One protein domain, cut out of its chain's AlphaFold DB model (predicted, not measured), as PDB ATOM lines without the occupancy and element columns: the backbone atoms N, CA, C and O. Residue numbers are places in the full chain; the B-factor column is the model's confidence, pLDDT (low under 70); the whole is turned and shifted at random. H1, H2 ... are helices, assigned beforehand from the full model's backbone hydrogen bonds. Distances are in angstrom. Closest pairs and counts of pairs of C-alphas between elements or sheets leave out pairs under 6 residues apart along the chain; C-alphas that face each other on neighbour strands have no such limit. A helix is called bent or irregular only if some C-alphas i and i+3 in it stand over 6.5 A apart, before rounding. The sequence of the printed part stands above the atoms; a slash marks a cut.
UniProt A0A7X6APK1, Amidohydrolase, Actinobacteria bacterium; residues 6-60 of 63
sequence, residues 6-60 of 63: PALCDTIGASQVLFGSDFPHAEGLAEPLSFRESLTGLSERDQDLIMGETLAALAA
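This is residues 6 to 60 of the 63 residues of the protein "Amidohydrolase" of Actinobacteria bacterium (UniProt A0A7X6APK1). Two helices, H2 and the longer H3, make an open V whose point is the four-residue turn of residues 40 to 43, and a short third helix, H1, sits near that point, close to the last residue of H2. The long link of residues 13 to 31, which begins after H1, passes through the middle of the model around residues 17 to 19, between the two arms of the V, then reaches out to a far turn around residues 24 to 27 and folds back into the first residue of H2. The printed part has 55 residues with three named helices, in the order H1, H2, H3, and no named strand; its class is all helix. The whole is compact, with a radius of gyration of the C-alphas of 11.5 A, and its C-alphas span 29 by 29 by 18 A along their three main axes.

The printed part begins with H1, residues 6 to 12, from Pro 6 to Ile 12; its first C-alpha is at (-80.485, -12.542, 69.540), and it is 10.2 A long from first to last C-alpha. After it come residues 13 to 31, a stretch with no named element. H2 holds residues 32 to 39, from Pro 32 to Leu 39, and measures 13.2 A from its first C-alpha, at (-76.848, -0.947, 84.154), to its last. H2 is neither bent nor irregular, but only just: C-alphas 32 and 35 are 6.2 A apart. Residues 40 to 43 lead on to H3, residues 44 to 59, from Glu 44 to Ala 59. H3 is the longest helix, with 16 residues and 21.9 A from first to last C-alpha, and its last C-alpha is at (-96.566, -0.980, 83.299). H3 is irregular: C-alphas 51 and 54 are 7.8 A apart, and its line is a rough one. It has a kink of 46 degrees near residue 52.

H1 touches no helix. H1 and H2 are close but not clearly touching, with 1 pair of C-alphas within 8 A; their closest C-alphas, those of Pro 6 and Leu 39, are 7.1 A apart. The lines of H1 and H2 are about perpendicular, at 88 degrees, and their centres are 16.5 A apart. H1 and H3 are apart. H2 and H3 only just touch, with 3 pairs of C-alphas within 8 A, and H3 touches H2 with residues 47 to 51 alone. The closest C-alphas of the two are those of Leu 39 and Gln 47, 6.5 A apart. H2 and H3 run opposite ways at a steep tilt of 52 degrees, and their centres are 13.5 A apart. In H1 every O i to N i+4 pair is within hydrogen-bond range. In H3 10 of 12 such pairs are within range, while in H2 0 of 4 are, beside 5 of 5 O i to N i+3 pairs.

The two C-alphas farthest apart are those of Ala 26 and Ala 60, 30.3 A from each other, and the C-alphas of the first and last printed residues, Pro 6 and Ala 60, are 26.3 A apart. The link from H1 to H2, with 19 residues, is long, and its C-alphas lie 3 to 19 A from the mean of the C-alphas. The link from H2 to H3, with 4 residues, is tight. The printed part runs from residue 6 to residue 60 of a full chain of 63 residues and has no cut. The mean pLDDT of the printed part is 96.0, and no printed residue is under 70.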
ATOM      1  N   PRO A   6     -79.951 -12.414  70.893       93.62
ATOM      2  CA  PRO A   6     -80.485 -12.542  69.540       93.62
ATOM      3  C   PRO A   6     -81.278 -13.836  69.319       93.62
ATOM      4  O   PRO A   6     -82.426 -13.770  68.878       93.62
ATOM      5  N   ALA A   7     -80.738 -14.995  69.707       94.44
ATOM      6  CA  ALA A   7     -81.459 -16.264  69.575       94.44
ATOM      7  C   ALA A   7     -82.730 -16.316  70.443       94.44
ATOM      8  O   ALA A   7     -83.749 -16.890  70.040       94.44
ATOM      9  N   LEU A   8     -82.707 -15.692  71.626       95.06
ATOM     10  CA  LEU A   8     -83.901 -15.534  72.457       95.06
ATOM     11  C   LEU A   8     -84.960 -14.687  71.738       95.06
ATOM     12  O   LEU A   8     -86.121 -15.092  71.667       95.06
ATOM     13  N   CYS A   9     -84.562 -13.554  71.156       96.31
ATOM     14  CA  CYS A   9     -85.453 -12.680  70.395       96.31
ATOM     15  C   CYS A   9     -86.045 -13.383  69.168       96.31
ATOM     16  O   CYS A   9     -87.235 -13.220  68.911       96.31
ATOM     17  N   ASP A  10     -85.277 -14.218  68.467       96.00
ATOM     18  CA  ASP A  10     -85.791 -15.043  67.364       96.00
ATOM     19  C   ASP A  10     -86.842 -16.061  67.839       96.00
ATOM     20  O   ASP A  10     -87.763 -16.416  67.102       96.00
ATOM     21  N   THR A  11     -86.721 -16.526  69.084       97.38
ATOM     22  CA  THR A  11     -87.602 -17.550  69.654       97.38
ATOM     23  C   THR A  11     -88.916 -16.968  70.175       97.38
ATOM     24  O   THR A  11     -89.975 -17.552  69.941       97.38
ATOM     25  N   ILE A  12     -88.867 -15.847  70.906       97.25
ATOM     26  CA  ILE A  12     -90.040 -15.289  71.611       97.25
ATOM     27  C   ILE A  12     -90.459 -13.893  71.134       97.25
ATOM     28  O   ILE A  12     -91.518 -13.406  71.525       97.25
ATOM     29  N   GLY A  13     -89.668 -13.263  70.267       97.25
ATOM     30  CA  GLY A  13     -89.837 -11.878  69.835       97.25
ATOM     31  C   GLY A  13     -89.199 -10.877  70.801       97.25
ATOM     32  O   GLY A  13     -89.335 -10.987  72.020       97.25
ATOM     33  N   ALA A  14     -88.554  -9.840  70.260       97.31
ATOM     34  CA  ALA A  14     -87.912  -8.784  71.055       97.31
ATOM     35  C   ALA A  14     -88.891  -8.040  71.987       97.31
ATOM     36  O   ALA A  14     -88.511  -7.590  73.064       97.31
ATOM     37  N   SER A  15     -90.178  -7.972  71.630       96.88
ATOM     38  CA  SER A  15     -91.231  -7.373  72.464       96.88
ATOM     39  C   SER A  15     -91.629  -8.211  73.686       96.88
ATOM     40  O   SER A  15     -92.523  -7.807  74.425       96.88
ATOM     41  N   GLN A  16     -91.042  -9.394  73.882       97.12
ATOM     42  CA  GLN A  16     -91.241 -10.234  75.070       97.12
ATOM     43  C   GLN A  16     -90.009 -10.255  75.987       97.12
ATOM     44  O   GLN A  16     -90.049 -10.870  77.051       97.12
ATOM     45  N   VAL A  17     -88.920  -9.588  75.595       96.75
ATOM     46  CA  VAL A  17     -87.673  -9.513  76.359       96.75
ATOM     47  C   VAL A  17     -87.608  -8.165  77.076       96.75
ATOM     48  O   VAL A  17     -87.920  -7.123  76.500       96.75
ATOM     49  N   LEU A  18     -87.207  -8.186  78.349       97.25
ATOM     50  CA  LEU A  18     -87.075  -7.002  79.194       97.25
ATOM     51  C   LEU A  18     -85.650  -6.889  79.722       97.25
ATOM     52  O   LEU A  18     -85.096  -7.856  80.240       97.25
ATOM     53  N   PHE A  19     -85.087  -5.688  79.644       97.12
ATOM     54  CA  PHE A  19     -83.857  -5.352  80.346       97.12
ATOM     55  C   PHE A  19     -84.048  -5.421  81.872       97.12
ATOM     56  O   PHE A  19     -84.984  -4.838  82.427       97.12
ATOM     57  N   GLY A  20     -83.110  -6.083  82.553       95.94
ATOM     58  CA  GLY A  20     -82.970  -6.074  84.008       95.94
ATOM     59  C   GLY A  20     -81.501  -6.207  84.398       95.94
ATOM     60  O   GLY A  20     -80.870  -7.209  84.082       95.94
ATOM     61  N   SER A  21     -80.942  -5.196  85.068       96.75
ATOM     62  CA  SER A  21     -79.516  -5.177  85.442       96.75
ATOM     63  C   SER A  21     -79.196  -5.905  86.741       96.75
ATOM     64  O   SER A  21     -78.027  -6.156  87.015       96.75
ATOM     65  N   ASP A  22     -80.211  -6.149  87.568       96.88
ATOM     66  CA  ASP A  22     -80.066  -6.633  88.942       96.88
ATOM     67  C   ASP A  22     -79.158  -5.753  89.836       96.88
ATOM     68  O   ASP A  22     -78.646  -6.176  90.867       96.88
ATOM     69  N   PHE A  23     -78.949  -4.482  89.475       96.81
ATOM     70  CA  PHE A  23     -78.202  -3.539  90.311       96.81
ATOM     71  C   PHE A  23     -78.992  -3.207  91.595       96.81
ATOM     72  O   PHE A  23     -80.186  -2.907  91.497       96.81
ATOM     73  N   PRO A  24     -78.365  -3.160  92.792       97.31
ATOM     74  CA  PRO A  24     -76.926  -3.203  93.083       97.31
ATOM     75  C   PRO A  24     -76.409  -4.573  93.571       97.31
ATOM     76  O   PRO A  24     -75.454  -4.615  94.351       97.31
ATOM     77  N   HIS A  25     -77.047  -5.686  93.200       98.00
ATOM     78  CA  HIS A  25     -76.578  -7.007  93.615       98.00
ATOM     79  C   HIS A  25     -75.200  -7.339  93.024       98.00
ATOM     80  O   HIS A  25     -74.804  -6.818  91.981       98.00
ATOM     81  N   ALA A  26     -74.443  -8.194  93.719       96.31
ATOM     82  CA  ALA A  26     -73.063  -8.521  93.352       96.31
ATOM     83  C   ALA A  26     -72.976  -9.350  92.058       96.31
ATOM     84  O   ALA A  26     -71.952  -9.339  91.381       96.31
ATOM     85  N   GLU A  27     -74.047 -10.072  91.742       94.44
ATOM     86  CA  GLU A  27     -74.259 -10.844  90.523       94.44
ATOM     87  C   GLU A  27     -74.739  -9.999  89.331       94.44
ATOM     88  O   GLU A  27     -74.658 -10.464  88.194       94.44
ATOM     89  N   GLY A  28     -75.221  -8.778  89.584       94.62
ATOM     90  CA  GLY A  28     -75.761  -7.878  88.574       94.62
ATOM     91  C   GLY A  28     -74.700  -7.073  87.821       94.62
ATOM     92  O   GLY A  28     -73.490  -7.176  88.047       94.62
ATOM     93  N   LEU A  29     -75.164  -6.215  86.915       95.25
ATOM     94  CA  LEU A  29     -74.309  -5.283  86.184       95.25
ATOM     95  C   LEU A  29     -73.952  -4.075  87.051       95.25
ATOM     96  O   LEU A  29     -74.831  -3.368  87.544       95.25
ATOM     97  N   ALA A  30     -72.653  -3.788  87.166       96.44
ATOM     98  CA  ALA A  30     -72.154  -2.610  87.875       96.44
ATOM     99  C   ALA A  30     -72.555  -1.288  87.191       96.44
ATOM    100  O   ALA A  30     -72.809  -0.301  87.878       96.44
ATOM    101  N   GLU A  31     -72.627  -1.279  85.857       97.44
ATOM    102  CA  GLU A  31     -73.160  -0.182  85.047       97.44
ATOM    103  C   GLU A  31     -74.397  -0.694  84.292       97.44
ATOM    104  O   GLU A  31     -74.247  -1.389  83.291       97.44
ATOM    105  N   PRO A  32     -75.628  -0.400  84.751       97.06
ATOM    106  CA  PRO A  32     -76.848  -0.947  84.154       97.06
ATOM    107  C   PRO A  32     -76.953  -0.746  82.636       97.06
ATOM    108  O   PRO A  32     -77.437  -1.632  81.931       97.06
ATOM    109  N   LEU A  33     -76.478   0.390  82.113       96.69
ATOM    110  CA  LEU A  33     -76.576   0.690  80.683       96.69
ATOM    111  C   LEU A  33     -75.584  -0.097  79.817       96.69
ATOM    112  O   LEU A  33     -75.779  -0.153  78.601       96.69
ATOM    113  N   SER A  34     -74.577  -0.753  80.409       95.88
ATOM    114  CA  SER A  34     -73.670  -1.627  79.655       95.88
ATOM    115  C   SER A  34     -74.380  -2.866  79.102       95.88
ATOM    116  O   SER A  34     -73.861  -3.496  78.188       95.88
ATOM    117  N   PHE A  35     -75.603  -3.178  79.558       95.38
ATOM    118  CA  PHE A  35     -76.425  -4.236  78.960       95.38
ATOM    119  C   PHE A  35     -76.662  -4.029  77.459       95.38
ATOM    120  O   PHE A  35     -76.826  -4.997  76.732       95.38
ATOM    121  N   ARG A  36     -76.615  -2.793  76.944       94.88
ATOM    122  CA  ARG A  36     -76.759  -2.558  75.497       94.88
ATOM    123  C   ARG A  36     -75.705  -3.279  74.655       94.88
ATOM    124  O   ARG A  36     -75.966  -3.568  73.492       94.88
ATOM    125  N   GLU A  37     -74.544  -3.589  75.228       93.81
ATOM    126  CA  GLU A  37     -73.471  -4.316  74.545       93.81
ATOM    127  C   GLU A  37     -73.878  -5.763  74.214       93.81
ATOM    128  O   GLU A  37     -73.525  -6.259  73.142       93.81
ATOM    129  N   SER A  38     -74.709  -6.401  75.054       92.62
ATOM    130  CA  SER A  38     -75.222  -7.765  74.825       92.62
ATOM    131  C   SER A  38     -76.281  -7.841  73.719       92.62
ATOM    132  O   SER A  38     -76.621  -8.925  73.251       92.62
ATOM    133  N   LEU A  39     -76.787  -6.690  73.265       94.88
ATOM    134  CA  LEU A  39     -77.791  -6.587  72.203       94.88
ATOM    135  C   LEU A  39     -77.171  -6.367  70.815       94.88
ATOM    136  O   LEU A  39     -77.882  -6.117  69.837       94.88
ATOM    137  N   THR A  40     -75.842  -6.439  70.715       92.06
ATOM    138  CA  THR A  40     -75.124  -6.289  69.448       92.06
ATOM    139  C   THR A  40     -75.609  -7.340  68.444       92.06
ATOM    140  O   THR A  40     -75.529  -8.537  68.695       92.06
ATOM    141  N   GLY A  41     -76.106  -6.889  67.290       91.75
ATOM    142  CA  GLY A  41     -76.687  -7.750  66.249       91.75
ATOM    143  C   GLY A  41     -78.202  -7.601  66.093       91.75
ATOM    144  O   GLY A  41     -78.730  -7.944  65.037       91.75
ATOM    145  N   LEU A  42     -78.883  -7.014  67.081       96.62
ATOM    146  CA  LEU A  42     -80.280  -6.601  66.959       96.62
ATOM    147  C   LEU A  42     -80.406  -5.226  66.297       96.62
ATOM    148  O   LEU A  42     -79.500  -4.389  66.377       96.62
ATOM    149  N   SER A  43     -81.559  -4.978  65.671       97.88
ATOM    150  CA  SER A  43     -81.891  -3.659  65.129       97.88
ATOM    151  C   SER A  43     -82.020  -2.617  66.248       97.88
ATOM    152  O   SER A  43     -82.358  -2.962  67.380       97.88
ATOM    153  N   GLU A  44     -81.805  -1.330  65.949       97.75
ATOM    154  CA  GLU A  44     -82.009  -0.255  66.941       97.75
ATOM    155  C   GLU A  44     -83.426  -0.291  67.531       97.75
ATOM    156  O   GLU A  44     -83.605  -0.155  68.738       97.75
ATOM    157  N   ARG A  45     -84.425  -0.597  66.694       97.88
ATOM    158  CA  ARG A  45     -85.822  -0.742  67.110       97.88
ATOM    159  C   ARG A  45     -86.003  -1.817  68.183       97.88
ATOM    160  O   ARG A  45     -86.754  -1.587  69.129       97.88
ATOM    161  N   ASP A  46     -85.367  -2.972  68.008       98.25
ATOM    162  CA  ASP A  46     -85.466  -4.096  68.945       98.25
ATOM    163  C   ASP A  46     -84.699  -3.813  70.235       98.25
ATOM    164  O   ASP A  46     -85.163  -4.159  71.319       98.25
ATOM    165  N   GLN A  47     -83.562  -3.116  70.144       98.06
ATOM    166  CA  GLN A  47     -82.847  -2.650  71.330       98.06
ATOM    167  C   GLN A  47     -83.717  -1.704  72.167       98.06
ATOM    168  O   GLN A  47     -83.800  -1.880  73.380       98.06
ATOM    169  N   ASP A  48     -84.410  -0.751  71.539       97.94
ATOM    170  CA  ASP A  48     -85.285   0.195  72.245       97.94
ATOM    171  C   ASP A  48     -86.499  -0.496  72.894       97.94
ATOM    172  O   ASP A  48     -86.891  -0.138  74.012       97.94
ATOM    173  N   LEU A  49     -87.054  -1.538  72.249       98.06
ATOM    174  CA  LEU A  49     -88.076  -2.401  72.862       98.06
ATOM    175  C   LEU A  49     -87.578  -2.976  74.186       98.06
ATOM    176  O   LEU A  49     -88.222  -2.804  75.225       98.06
ATOM    177  N   ILE A  50     -86.429  -3.645  74.134       98.00
ATOM    178  CA  ILE A  50     -85.860  -4.385  75.261       98.00
ATOM    179  C   ILE A  50     -85.449  -3.437  76.389       98.00
ATOM    180  O   ILE A  50     -85.721  -3.710  77.559       98.00
ATOM    181  N   MET A  51     -84.817  -2.314  76.043       97.88
ATOM    182  CA  MET A  51     -84.232  -1.384  77.008       97.88
ATOM    183  C   MET A  51     -85.261  -0.546  77.771       97.88
ATOM    184  O   MET A  51     -84.911   0.023  78.807       97.88
ATOM    185  N   GLY A  52     -86.517  -0.461  77.318       96.44
ATOM    186  CA  GLY A  52     -87.527   0.241  78.109       96.44
ATOM    187  C   GLY A  52     -88.933   0.340  77.536       96.44
ATOM    188  O   GLY A  52     -89.875   0.406  78.328       96.44
ATOM    189  N   GLU A  53     -89.130   0.334  76.214       96.94
ATOM    190  CA  GLU A  53     -90.481   0.537  75.668       96.94
ATOM    191  C   GLU A  53     -91.440  -0.597  76.041       96.94
ATOM    192  O   GLU A  53     -92.592  -0.336  76.394       96.94
ATOM    193  N   THR A  54     -90.968  -1.848  76.018       96.19
ATOM    194  CA  THR A  54     -91.787  -3.010  76.384       96.19
ATOM    195  C   THR A  54     -92.244  -2.917  77.841       96.19
ATOM    196  O   THR A  54     -93.422  -3.123  78.133       96.19
ATOM    197  N   LEU A  55     -91.347  -2.539  78.762       96.44
ATOM    198  CA  LEU A  55     -91.700  -2.357  80.171       96.44
ATOM    199  C   LEU A  55     -92.664  -1.181  80.362       96.44
ATOM    200  O   LEU A  55     -93.621  -1.300  81.122       96.44
ATOM    201  N   ALA A  56     -92.438  -0.065  79.667       95.56
ATOM    202  CA  ALA A  56     -93.317   1.100  79.735       95.56
ATOM    203  C   ALA A  56     -94.743   0.759  79.276       95.56
ATOM    204  O   ALA A  56     -95.709   1.156  79.928       95.56
ATOM    205  N   ALA A  57     -94.878  -0.016  78.197       93.50
ATOM    206  CA  ALA A  57     -96.167  -0.501  77.718       93.50
ATOM    207  C   ALA A  57     -96.824  -1.481  78.704       93.50
ATOM    208  O   ALA A  57     -98.026  -1.390  78.939       93.50
ATOM    209  N   LEU A  58     -96.046  -2.386  79.307       93.31
ATOM    210  CA  LEU A  58     -96.542  -3.366  80.279       93.31
ATOM    211  C   LEU A  58     -96.990  -2.723  81.602       93.31
ATOM    212  O   LEU A  58     -97.956  -3.172  82.214       93.31
ATOM    213  N   ALA A  59     -96.278  -1.690  82.055       93.75
ATOM    214  CA  ALA A  59     -96.566  -0.980  83.299       93.75
ATOM    215  C   ALA A  59     -97.735   0.011  83.172       93.75
ATOM    216  O   ALA A  59     -98.281   0.451  84.187       93.75
ATOM    217  N   ALA A  60     -98.116   0.385  81.948       90.94
ATOM    218  CA  ALA A  60     -99.283   1.219  81.717       90.94
ATOM    219  C   ALA A  60    -100.567   0.463  82.101       90.94
ATOM    220  O   ALA A  60    -100.732  -0.718  81.797       90.94
TER     221      ALA A  60